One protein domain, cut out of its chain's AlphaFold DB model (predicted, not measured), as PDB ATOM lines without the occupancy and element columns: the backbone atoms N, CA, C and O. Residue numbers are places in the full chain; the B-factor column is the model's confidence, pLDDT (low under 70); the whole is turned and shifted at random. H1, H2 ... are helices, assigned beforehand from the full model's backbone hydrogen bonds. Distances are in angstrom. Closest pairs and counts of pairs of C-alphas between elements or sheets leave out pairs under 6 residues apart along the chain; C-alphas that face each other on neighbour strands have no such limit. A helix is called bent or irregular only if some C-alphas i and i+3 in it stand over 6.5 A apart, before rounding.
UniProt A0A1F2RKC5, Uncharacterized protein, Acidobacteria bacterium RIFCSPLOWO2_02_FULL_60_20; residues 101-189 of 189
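AT A GLANCE: This is residues 101 to 189 of the 189 residues of an uncharacterized protein of Acidobacteria bacterium RIFCSPLOWO2_02_FULL_60_20 (UniProt A0A1F2RKC5). Two bent helices, H1 and H2, fold back on each other side by side, close together where H1a and H2b pack and wider apart at H1b and H2a; the long helix H3 packs on the H1a and H2b end with its first part and then spreads away from H1b and H2a as the long arm of a V. Residues 168 to 189, most of them the rest of H3, stick out free of the body. The printed part has 89 residues with three named helices, in the order H1, H2, H3, and no named strand; its class is all helix. It is loose, with a radius of gyration of the C-alphas of 16.0 A, and only just elongated, spanning 54 by 27 by 18 A.

IN THESE COORDINATES: Find C-alpha 101 at (134.035, 168.943, 131.606), where H1, residues 101 to 122, begins. By its hydrogen bonds H1 was assigned as one helix, but it is bent: C-alphas 109 and 112 are 6.8 A apart. Its arms are H1a, residues 101 to 109, 12.2 A long, and H1b, residues 112 to 122, 15.2 A long. Next look for H2, residues 129 to 148, also assigned as one helix by its hydrogen bonds but bent, with C-alphas 138 and 141 6.6 A apart. Its arms are H2a, residues 129 to 138, 14.1 A long, and H2b, residues 141 to 148, 10.6 A long. H3, residues 155 to 186, runs 46.6 A to C-alpha 186 at (93.072, 176.182, 158.103). It is only just irregular, with C-alphas 159 and 162 6.6 A apart, and has a kink of 36 degrees near residue 162.

HOW THE PARTS SIT: Look first at Gly 102 and Ala 147, the closest C-alphas of H1a and H2b at 4.3 A; these arms touch at a shallow tilt of 28 degrees, opposite ways. Farther along, H1b and H2a form a helical hairpin and only just touch, with 3 pairs of C-alphas within 8 A, the closest being Ala 117 and Phe 132 at 7.0 A; their tilt is a shallow 8 degrees. H3 touches H1a with residues 158 to 163 alone, closest at the C-alphas of Ser 109 and Pro 163, 4.7 A, at a steep tilt of 36 degrees, only just past shallow. With residues 158 to 166 alone it touches H2b, its helical hairpin partner, closest at the C-alphas of Gly 146 and Tyr 162, 7.6 A. H2a and H3 are apart. In H1a, H1b, H2a and H2b every O i to N i+4 pair is within hydrogen-bond range; in H3 24 of 28 are.

THE WHOLE: The two C-alphas farthest apart are those of Glu 153 and His 189, 54.4 A. The body without residues 168 to 189 spans 43 by 18 by 16 A. The printed part has no cut, and the links H1 to H2 and H2 to H3 are both short. It ends at His 189, the chain's last residue and the one printed residue with pLDDT under 70; the mean of the printed part is 86.9.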
ATOM      1  N   SER A 101     135.488 168.858 131.874       85.00
ATOM      2  CA  SER A 101     134.035 168.943 131.606       85.00
ATOM      3  C   SER A 101     133.208 168.875 132.902       85.00
ATOM      4  O   SER A 101     132.315 169.696 133.126       85.00
ATOM      5  N   GLY A 102     133.586 167.987 133.829       87.25
ATOM      6  CA  GLY A 102     132.951 167.877 135.145       87.25
ATOM      7  C   GLY A 102     133.040 169.162 135.978       87.25
ATOM      8  O   GLY A 102     132.046 169.562 136.581       87.25
ATOM      9  N   MET A 103     134.183 169.858 135.973       87.00
ATOM     10  CA  MET A 103     134.330 171.149 136.664       87.00
ATOM     11  C   MET A 103     133.451 172.230 136.038       87.00
ATOM     12  O   MET A 103     132.796 172.975 136.766       87.00
ATOM     13  N   LYS A 104     133.375 172.294 134.702       87.50
ATOM     14  CA  LYS A 104     132.495 173.246 134.006       87.50
ATOM     15  C   LYS A 104     131.030 173.031 134.385       87.50
ATOM     16  O   LYS A 104     130.335 173.988 134.716       87.50
ATOM     17  N   LYS A 105     130.569 171.775 134.406       89.00
ATOM     18  CA  LYS A 105     129.199 171.434 134.821       89.00
ATOM     19  C   LYS A 105     128.947 171.703 136.302       89.00
ATOM     20  O   LYS A 105     127.859 172.159 136.655       89.00
ATOM     21  N   ALA A 106     129.937 171.465 137.163       90.88
ATOM     22  CA  ALA A 106     129.858 171.790 138.584       90.88
ATOM     23  C   ALA A 106     129.673 173.299 138.798       90.88
ATOM     24  O   ALA A 106     128.763 173.711 139.513       90.88
ATOM     25  N   ILE A 107     130.486 174.119 138.125       89.31
ATOM     26  CA  ILE A 107     130.398 175.585 138.174       89.31
ATOM     27  C   ILE A 107     129.046 176.056 137.630       89.31
ATOM     28  O   ILE A 107     128.364 176.835 138.294       89.31
ATOM     29  N   ALA A 108     128.616 175.538 136.476       88.75
ATOM     30  CA  ALA A 108     127.315 175.864 135.898       88.75
ATOM     31  C   ALA A 108     126.163 175.506 136.850       88.75
ATOM     32  O   ALA A 108     125.226 176.283 137.005       88.75
ATOM     33  N   SER A 109     126.258 174.373 137.549       91.50
ATOM     34  CA  SER A 109     125.258 173.936 138.532       91.50
ATOM     35  C   SER A 109     125.297 174.745 139.829       91.50
ATOM     36  O   SER A 109     124.268 174.880 140.481       91.50
ATOM     37  N   ALA A 110     126.449 175.304 140.203       91.81
ATOM     38  CA  ALA A 110     126.596 176.186 141.362       91.81
ATOM     39  C   ALA A 110     126.076 177.609 141.089       91.81
ATOM     40  O   ALA A 110     125.654 178.304 142.015       91.81
ATOM     41  N   LEU A 111     126.089 178.041 139.825       89.38
ATOM     42  CA  LEU A 111     125.795 179.415 139.424       89.38
ATOM     43  C   LEU A 111     124.424 179.928 139.902       89.38
ATOM     44  O   LEU A 111     124.377 181.017 140.475       89.38
ATOM     45  N   PRO A 112     123.308 179.187 139.765       87.88
ATOM     46  CA  PRO A 112     122.019 179.709 140.197       87.88
ATOM     47  C   PRO A 112     121.901 179.789 141.730       87.88
ATOM     48  O   PRO A 112     121.226 180.679 142.244       87.88
ATOM     49  N   TRP A 113     122.603 178.926 142.473       91.31
ATOM     50  CA  TRP A 113     122.704 179.023 143.936       91.31
ATOM     51  C   TRP A 113     123.475 180.266 144.366       91.31
ATOM     52  O   TRP A 113     123.087 180.933 145.324       91.31
ATOM     53  N   LEU A 114     124.539 180.598 143.634       87.69
ATOM     54  CA  LEU A 114     125.319 181.808 143.854       87.69
ATOM     55  C   LEU A 114     124.487 183.062 143.551       87.69
ATOM     56  O   LEU A 114     124.473 183.987 144.359       87.69
ATOM     57  N   ILE A 115     123.719 183.063 142.456       85.25
ATOM     58  CA  ILE A 115     122.766 184.139 142.141       85.25
ATOM     59  C   ILE A 115     121.736 184.284 143.265       85.25
ATOM     60  O   ILE A 115     121.526 185.388 143.762       85.25
ATOM     61  N   LEU A 116     121.132 183.184 143.721       85.50
ATOM     62  CA  LEU A 116     120.164 183.209 144.818       85.50
ATOM     63  C   LEU A 116     120.789 183.745 146.117       85.50
ATOM     64  O   LEU A 116     120.156 184.525 146.827       85.50
ATOM     65  N   ALA A 117     122.035 183.371 146.417       86.12
ATOM     66  CA  ALA A 117     122.751 183.858 147.591       86.12
ATOM     67  C   ALA A 117     122.995 185.372 147.514       86.12
ATOM     68  O   ALA A 117     122.786 186.072 148.504       86.12
ATOM     69  N   ILE A 118     123.369 185.885 146.336       83.88
ATOM     70  CA  ILE A 118     123.526 187.325 146.090       83.88
ATOM     71  C   ILE A 118     122.182 188.049 146.245       83.88
ATOM     72  O   ILE A 118     122.118 189.067 146.933       83.88
ATOM     73  N   LEU A 119     121.100 187.512 145.673       82.44
ATOM     74  CA  LEU A 119     119.757 188.093 145.792       82.44
ATOM     75  C   LEU A 119     119.282 188.165 147.249       82.44
ATOM     76  O   LEU A 119     118.693 189.161 147.661       82.44
ATOM     77  N   LEU A 120     119.565 187.143 148.057       83.31
ATOM     78  CA  LEU A 120     119.229 187.162 149.481       83.31
ATOM     79  C   LEU A 120     120.085 188.144 150.270       83.31
ATOM     80  O   LEU A 120     119.578 188.785 151.186       83.31
ATOM     81  N   LEU A 121     121.359 188.284 149.909       81.44
ATOM     82  CA  LEU A 121     122.259 189.253 150.529       81.44
ATOM     83  C   LEU A 121     121.832 190.701 150.231       81.44
ATOM     84  O   LEU A 121     122.035 191.584 151.062       81.44
ATOM     85  N   LEU A 122     121.185 190.922 149.086       80.94
ATOM     86  CA  LEU A 122     120.550 192.182 148.694       80.94
ATOM     87  C   LEU A 122     119.206 192.449 149.385       80.94
ATOM     88  O   LEU A 122     118.774 193.598 149.440       80.94
ATOM     89  N   SER A 123     118.536 191.415 149.899       79.88
ATOM     90  CA  SER A 123     117.202 191.530 150.487       79.88
ATOM     91  C   SER A 123     117.281 191.890 151.979       79.88
ATOM     92  O   SER A 123     117.711 191.060 152.791       79.88
ATOM     93  N   PRO A 124     116.813 193.083 152.399       75.81
ATOM     94  CA  PRO A 124     116.833 193.486 153.803       75.81
ATOM     95  C   PRO A 124     116.047 192.495 154.673       75.81
ATOM     96  O   PRO A 124     114.895 192.184 154.387       75.81
ATOM     97  N   GLY A 125     116.672 191.977 155.732       79.19
ATOM     98  CA  GLY A 125     116.023 191.097 156.715       79.19
ATOM     99  C   GLY A 125     115.872 189.621 156.316       79.19
ATOM    100  O   GLY A 125     115.533 188.812 157.175       79.19
ATOM    101  N   ALA A 126     116.171 189.241 155.069       75.75
ATOM    102  CA  ALA A 126     116.091 187.843 154.626       75.75
ATOM    103  C   ALA A 126     117.393 187.056 154.871       75.75
ATOM    104  O   ALA A 126     117.371 185.835 155.046       75.75
ATOM    105  N   PHE A 127     118.538 187.745 154.897       80.94
ATOM    106  CA  PHE A 127     119.838 187.102 155.061       80.94
ATOM    107  C   PHE A 127     120.131 186.768 156.529       80.94
ATOM    108  O   PHE A 127     120.487 187.636 157.331       80.94
ATOM    109  N   THR A 128     120.050 185.484 156.875       86.81
ATOM    110  CA  THR A 128     120.570 184.943 158.138       86.81
ATOM    111  C   THR A 128     121.671 183.924 157.860       86.81
ATOM    112  O   THR A 128     121.676 183.252 156.825       86.81
ATOM    113  N   LYS A 129     122.607 183.757 158.807       87.38
ATOM    114  CA  LYS A 129     123.668 182.734 158.703       87.38
ATOM    115  C   LYS A 129     123.093 181.330 158.475       87.38
ATOM    116  O   LYS A 129     123.692 180.532 157.766       87.38
ATOM    117  N   GLN A 130     121.926 181.046 159.057       90.88
ATOM    118  CA  GLN A 130     121.232 179.763 158.925       90.88
ATOM    119  C   GLN A 130     120.678 179.553 157.513       90.88
ATOM    120  O   GLN A 130     120.816 178.460 156.977       90.88
ATOM    121  N   VAL A 131     120.108 180.593 156.891       87.81
ATOM    122  CA  VAL A 131     119.632 180.527 155.499       87.81
ATOM    123  C   VAL A 131     120.799 180.278 154.549       87.81
ATOM    124  O   VAL A 131     120.725 179.371 153.724       87.81
ATOM    125  N   PHE A 132     121.908 181.007 154.712       87.62
ATOM    126  CA  PHE A 132     123.103 180.805 153.891       87.62
ATOM    127  C   PHE A 132     123.680 179.390 154.043       87.62
ATOM    128  O   PHE A 132     123.962 178.728 153.046       87.62
ATOM    129  N   LEU A 133     123.809 178.897 155.280       90.81
ATOM    130  CA  LEU A 133     124.295 177.540 155.538       90.81
ATOM    131  C   LEU A 133     123.354 176.483 154.945       90.81
ATOM    132  O   LEU A 133     123.818 175.543 154.307       90.81
ATOM    133  N   GLY A 134     122.042 176.661 155.108       90.06
ATOM    134  CA  GLY A 134     121.036 175.777 154.524       90.06
ATOM    135  C   GLY A 134     121.134 175.724 153.001       90.06
ATOM    136  O   GLY A 134     121.119 174.642 152.425       90.06
ATOM    137  N   MET A 135     121.320 176.871 152.346       91.31
ATOM    138  CA  MET A 135     121.541 176.926 150.901       91.31
ATOM    139  C   MET A 135     122.827 176.232 150.471       91.31
ATOM    140  O   MET A 135     122.799 175.464 149.516       91.31
ATOM    141  N   ALA A 136     123.938 176.475 151.170       91.75
ATOM    142  CA  ALA A 136     125.213 175.845 150.851       91.75
ATOM    143  C   ALA A 136     125.114 174.316 150.948       91.75
ATOM    144  O   ALA A 136     125.518 173.615 150.025       91.75
ATOM    145  N   VAL A 137     124.502 173.801 152.021       94.38
ATOM    146  CA  VAL A 137     124.272 172.360 152.205       94.38
ATOM    147  C   VAL A 137     123.362 171.799 151.112       94.38
ATOM    148  O   VAL A 137     123.655 170.745 150.553       94.38
ATOM    149  N   MET A 138     122.288 172.514 150.768       91.50
ATOM    150  CA  MET A 138     121.361 172.088 149.720       91.50
ATOM    151  C   MET A 138     121.984 172.119 148.326       91.50
ATOM    152  O   MET A 138     121.615 171.286 147.510       91.50
ATOM    153  N   ALA A 139     122.932 173.015 148.046       93.94
ATOM    154  CA  ALA A 139     123.579 173.126 146.741       93.94
ATOM    155  C   ALA A 139     124.517 171.945 146.430       93.94
ATOM    156  O   ALA A 139     124.595 171.509 145.280       93.94
ATOM    157  N   ILE A 140     125.201 171.397 147.445       94.88
ATOM    158  CA  ILE A 140     126.191 170.312 147.302       94.88
ATOM    159  C   ILE A 140     125.688 169.132 146.451       94.88
ATOM    160  O   ILE A 140     126.374 168.790 145.484       94.88
ATOM    161  N   PRO A 141     124.529 168.500 146.737       95.00
ATOM    162  CA  PRO A 141     124.063 167.364 145.944       95.00
ATOM    163  C   PRO A 141     123.806 167.726 144.476       95.00
ATOM    164  O   PRO A 141     124.125 166.929 143.600       95.00
ATOM    165  N   PHE A 142     123.299 168.925 144.176       93.62
ATOM    166  CA  PHE A 142     123.032 169.337 142.791       93.62
ATOM    167  C   PHE A 142     124.310 169.643 142.017       93.62
ATOM    168  O   PHE A 142     124.413 169.267 140.850       93.62
ATOM    169  N   ILE A 143     125.295 170.265 142.673       94.44
ATOM    170  CA  ILE A 143     126.625 170.501 142.103       94.44
ATOM    171  C   ILE A 143     127.314 169.163 141.818       94.44
ATOM    172  O   ILE A 143     127.843 168.963 140.726       94.44
ATOM    173  N   TYR A 144     127.262 168.229 142.771       95.69
ATOM    174  CA  TYR A 144     127.833 166.893 142.614       95.69
ATOM    175  C   TYR A 144     127.171 166.112 141.472       95.69
ATOM    176  O   TYR A 144     127.866 165.548 140.627       95.69
ATOM    177  N   LEU A 145     125.834 166.111 141.413       93.62
ATOM    178  CA  LEU A 145     125.083 165.475 140.330       93.62
ATOM    179  C   LEU A 145     125.397 166.125 138.980       93.62
ATOM    180  O   LEU A 145     125.661 165.414 138.018       93.62
ATOM    181  N   GLY A 146     125.454 167.458 138.922       91.38
ATOM    182  CA  GLY A 146     125.804 168.197 137.711       91.38
ATOM    183  C   GLY A 146     127.184 167.826 137.175       91.38
ATOM    184  O   GLY A 146     127.333 167.554 135.987       91.38
ATOM    185  N   ALA A 147     128.180 167.723 138.058       93.56
ATOM    186  CA  ALA A 147     129.542 167.318 137.703       93.56
ATOM    187  C   ALA A 147     129.633 165.891 137.129       93.56
ATOM    188  O   ALA A 147     130.558 165.587 136.379       93.56
ATOM    189  N   ARG A 148     128.697 165.012 137.511       95.75
ATOM    190  CA  ARG A 148     128.651 163.594 137.121       95.75
ATOM    191  C   ARG A 148     127.691 163.304 135.968       95.75
ATOM    192  O   ARG A 148     127.609 162.150 135.551       95.75
ATOM    193  N   LEU A 149     126.969 164.301 135.458       91.06
ATOM    194  CA  LEU A 149     126.088 164.098 134.313       91.06
ATOM    195  C   LEU A 149     126.894 163.706 133.069       91.06
ATOM    196  O   LEU A 149     127.942 164.314 132.818       91.06
ATOM    197  N   PRO A 150     126.395 162.757 132.256       92.31
ATOM    198  CA  PRO A 150     126.984 162.472 130.955       92.31
ATOM    199  C   PRO A 150     126.928 163.718 130.066       92.31
ATOM    200  O   PRO A 150     126.080 164.596 130.244       92.31
ATOM    201  N   ASP A 151     127.871 163.836 129.139       89.38
ATOM    202  CA  ASP A 151     127.842 164.890 128.128       89.38
ATOM    203  C   ASP A 151     126.708 164.607 127.140       89.38
ATOM    204  O   ASP A 151     126.760 163.658 126.365       89.38
ATOM    205  N   PHE A 152     125.656 165.425 127.195       87.12
ATOM    206  CA  PHE A 152     124.634 165.435 126.149       87.12
ATOM    207  C   PHE A 152     125.178 166.077 124.868       87.12
ATOM    208  O   PHE A 152     125.912 167.063 124.950       87.12
ATOM    209  N   GLU A 153     124.747 165.576 123.703       85.25
ATOM    210  CA  GLU A 153     125.100 166.131 122.381       85.25
ATOM    211  C   GLU A 153     124.793 167.632 122.292       85.25
ATOM    212  O   GLU A 153     125.572 168.431 121.775       85.25
ATOM    213  N   ALA A 154     123.662 168.037 122.869       78.75
ATOM    214  CA  ALA A 154     123.280 169.427 122.989       78.75
ATOM    215  C   ALA A 154     123.911 170.059 124.242       78.75
ATOM    216  O   ALA A 154     123.424 169.897 125.364       78.75
ATOM    217  N   SER A 155     124.971 170.846 124.044       81.88
ATOM    218  CA  SER A 155     125.720 171.509 125.123       81.88
ATOM    219  C   SER A 155     124.846 172.384 126.035       81.88
ATOM    220  O   SER A 155     125.053 172.406 127.250       81.88
ATOM    221  N   TRP A 156     123.816 173.046 125.497       78.44
ATOM    222  CA  TRP A 156     122.893 173.875 126.282       78.44
ATOM    223  C   TRP A 156     122.135 173.081 127.358       78.44
ATOM    224  O   TRP A 156     121.770 173.643 128.390       78.44
ATOM    225  N   ILE A 157     121.948 171.768 127.179       83.31
ATOM    226  CA  ILE A 157     121.307 170.919 128.189       83.31
ATOM    227  C   ILE A 157     122.195 170.819 129.434       83.31
ATOM    228  O   ILE A 157     121.715 171.004 130.554       83.31
ATOM    229  N   ASN A 158     123.497 170.597 129.229       83.38
ATOM    230  CA  ASN A 158     124.483 170.477 130.303       83.38
ATOM    231  C   ASN A 158     124.649 171.789 131.089       83.38
ATOM    232  O   ASN A 158     124.799 171.757 132.310       83.38
ATOM    233  N   TYR A 159     124.636 172.933 130.397       83.88
ATOM    234  CA  TYR A 159     125.039 174.220 130.983       83.88
ATOM    235  C   TYR A 159     123.880 175.158 131.344       83.88
ATOM    236  O   TYR A 159     124.069 176.037 132.178       83.88
ATOM    237  N   TRP A 160     122.688 174.975 130.768       81.62
ATOM    238  CA  TRP A 160     121.527 175.843 131.010       81.62
ATOM    239  C   TRP A 160     120.315 175.073 131.517       81.62
ATOM    240  O   TRP A 160     119.787 175.387 132.584       81.62
ATOM    241  N   ALA A 161     119.884 174.048 130.777       85.19
ATOM    242  CA  ALA A 161     118.643 173.345 131.090       85.19
ATOM    243  C   ALA A 161     118.714 172.643 132.446       85.19
ATOM    244  O   ALA A 161     117.799 172.776 133.256       85.19
ATOM    245  N   TYR A 162     119.810 171.929 132.714       87.69
ATOM    246  CA  TYR A 162     119.976 171.232 133.981       87.69
ATOM    247  C   TYR A 162     120.128 172.196 135.174       87.69
ATOM    248  O   TYR A 162     119.370 172.046 136.140       87.69
ATOM    249  N   PRO A 163     121.020 173.215 135.143       86.75
ATOM    250  CA  PRO A 163     121.141 174.162 136.249       86.75
ATOM    251  C   PRO A 163     119.850 174.920 136.573       86.75
ATOM    252  O   PRO A 163     119.478 175.049 137.736       86.75
ATOM    253  N   ILE A 164     119.128 175.385 135.553       83.06
ATOM    254  CA  ILE A 164     117.871 176.113 135.755       83.06
ATOM    255  C   ILE A 164     116.764 175.149 136.188       83.06
ATOM    256  O   ILE A 164     116.049 175.418 137.153       83.06
ATOM    257  N   GLY A 165     116.654 173.999 135.522       85.94
ATOM    258  CA  GLY A 165     115.589 173.030 135.749       85.94
ATOM    259  C   GLY A 165     115.542 172.511 137.183       85.94
ATOM    260  O   GLY A 165     114.459 172.452 137.769       85.94
ATOM    261  N   HIS A 166     116.689 172.189 137.792       86.56
ATOM    262  CA  HIS A 166     116.687 171.690 139.169       86.56
ATOM    263  C   HIS A 166     116.301 172.779 140.184       86.56
ATOM    264  O   HIS A 166     115.543 172.498 141.108       86.56
ATOM    265  N   ILE A 167     116.739 174.029 139.991       82.50
ATOM    266  CA  ILE A 167     116.328 175.163 140.837       82.50
ATOM    267  C   ILE A 167     114.820 175.375 140.731       82.50
ATOM    268  O   ILE A 167     114.137 175.466 141.752       82.50
ATOM    269  N   THR A 168     114.281 175.409 139.509       81.31
ATOM    270  CA  THR A 168     112.840 175.552 139.281       81.31
ATOM    271  C   THR A 168     112.066 174.425 139.957       81.31
ATOM    272  O   THR A 168     111.078 174.689 140.642       81.31
ATOM    273  N   LEU A 169     112.536 173.180 139.839       87.44
ATOM    274  CA  LEU A 169     111.918 172.029 140.489       87.44
ATOM    275  C   LEU A 169     111.892 172.181 142.017       87.44
ATOM    276  O   LEU A 169     110.846 171.977 142.630       87.44
ATOM    277  N   ILE A 170     113.008 172.585 142.633       85.69
ATOM    278  CA  ILE A 170     113.093 172.817 144.085       85.69
ATOM    279  C   ILE A 170     112.101 173.896 144.517       85.69
ATOM    280  O   ILE A 170     111.352 173.693 145.472       85.69
ATOM    281  N   VAL A 171     112.060 175.025 143.805       78.12
ATOM    282  CA  VAL A 171     111.136 176.127 144.104       78.12
ATOM    283  C   VAL A 171     109.687 175.646 144.029       78.12
ATOM    284  O   VAL A 171     108.912 175.891 144.953       78.12
ATOM    285  N   VAL A 172     109.323 174.899 142.985       81.62
ATOM    286  CA  VAL A 172     107.977 174.326 142.840       81.62
ATOM    287  C   VAL A 172     107.646 173.387 144.003       81.62
ATOM    288  O   VAL A 172     106.570 173.501 144.589       81.62
ATOM    289  N   VAL A 173     108.565 172.497 144.389       87.25
ATOM    290  CA  VAL A 173     108.367 171.577 145.521       87.25
ATOM    291  C   VAL A 173     108.156 172.343 146.830       87.25
ATOM    292  O   VAL A 173     107.223 172.030 147.572       87.25
ATOM    293  N   ILE A 174     108.962 173.376 147.095       82.31
ATOM    294  CA  ILE A 174     108.831 174.223 148.289       82.31
ATOM    295  C   ILE A 174     107.466 174.919 148.311       82.31
ATOM    296  O   ILE A 174     106.770 174.862 149.325       82.31
ATOM    297  N   LEU A 175     107.043 175.524 147.197       79.12
ATOM    298  CA  LEU A 175     105.755 176.220 147.100       79.12
ATOM    299  C   LEU A 175     104.569 175.266 147.302       79.12
ATOM    300  O   LEU A 175     103.625 175.578 148.033       79.12
ATOM    301  N   LEU A 176     104.619 174.072 146.702       88.69
ATOM    302  CA  LEU A 176     103.588 173.050 146.883       88.69
ATOM    303  C   LEU A 176     103.519 172.564 148.334       88.69
ATOM    304  O   LEU A 176     102.424 172.367 148.870       88.69
ATOM    305  N   TRP A 177     104.669 172.390 148.985       91.56
ATOM    306  CA  TRP A 177     104.730 171.986 150.385       91.56
ATOM    307  C   TRP A 177     104.187 173.069 151.324       91.56
ATOM    308  O   TRP A 177     103.351 172.768 152.182       91.56
ATOM    309  N   GLN A 178     104.569 174.332 151.116       83.75
ATOM    310  CA  GLN A 178     104.043 175.472 151.872       83.75
ATOM    311  C   GLN A 178     102.519 175.583 151.740       83.75
ATOM    312  O   GLN A 178     101.823 175.700 152.751       83.75
ATOM    313  N   ARG A 179     101.983 175.429 150.522       89.56
ATOM    314  CA  ARG A 179     100.534 175.438 150.268       89.56
ATOM    315  C   ARG A 179      99.800 174.315 151.007       89.56
ATOM    316  O   ARG A 179      98.708 174.529 151.529       89.56
ATOM    317  N   ARG A 180     100.377 173.108 151.066       94.06
ATOM    318  CA  ARG A 180      99.805 171.983 151.835       94.06
ATOM    319  C   ARG A 180      99.789 172.273 153.336       94.06
ATOM    320  O   ARG A 180      98.797 171.970 153.999       94.06
ATOM    321  N   LYS A 181     100.862 172.874 153.859       90.81
ATOM    322  CA  LYS A 181     100.970 173.236 155.278       90.81
ATOM    323  C   LYS A 181      99.925 174.284 155.671       90.81
ATOM    324  O   LYS A 181      99.243 174.091 156.670       90.81
ATOM    325  N   GLN A 182      99.740 175.323 154.855       89.81
ATOM    326  CA  GLN A 182      98.712 176.351 155.073       89.81
ATOM    327  C   GLN A 182      97.299 175.754 155.111       89.81
ATOM    328  O   GLN A 182      96.579 175.945 156.083       89.81
ATOM    329  N   ARG A 183      96.947 174.913 154.129       93.00
ATOM    330  CA  ARG A 183      95.640 174.227 154.095       93.00
ATOM    331  C   ARG A 183      95.382 173.312 155.291       93.00
ATOM    332  O   ARG A 183      94.234 173.081 155.647       93.00
ATOM    333  N   SER A 184      96.432 172.725 155.864       92.75
ATOM    334  CA  SER A 184      96.296 171.856 157.038       92.75
ATOM    335  C   SER A 184      96.046 172.672 158.307       92.75
ATOM    336  O   SER A 184      95.275 172.236 159.152       92.75
ATOM    337  N   ALA A 185      96.644 173.863 158.412       92.38
ATOM    338  CA  ALA A 185      96.397 174.793 159.514       92.38
ATOM    339  C   ALA A 185      94.970 175.371 159.474       92.38
ATOM    340  O   ALA A 185      94.324 175.453 160.510       92.38
ATOM    341  N   GLU A 186      94.450 175.689 158.285       91.19
ATOM    342  CA  GLU A 186      93.072 176.182 158.103       91.19
ATOM    343  C   GLU A 186      91.996 175.148 158.466       91.19
ATOM    344  O   GLU A 186      90.897 175.526 158.842       91.19
ATOM    345  N   ARG A 187      92.289 173.846 158.349       88.12
ATOM    346  CA  ARG A 187      91.347 172.757 158.683       88.12
ATOM    347  C   ARG A 187      91.360 172.351 160.157       88.12
ATOM    348  O   ARG A 187      90.523 171.552 160.560       88.12
ATOM    349  N   GLY A 188      92.358 172.804 160.916       83.19
ATOM    350  CA  GLY A 188      92.496 172.533 162.349       83.19
ATOM    351  C   GLY A 188      91.868 173.605 163.246       83.19
ATOM    352  O   GLY A 188      91.947 173.472 164.467       83.19
ATOM    353  N   HIS A 189      91.288 174.648 162.647       55.31
ATOM    354  CA  HIS A 189      90.468 175.678 163.284       55.31
ATOM    355  C   HIS A 189      89.000 175.467 162.917       55.31
ATOM    356  O   HIS A 189      88.153 175.772 163.783       55.31
TER     357      HIS A 189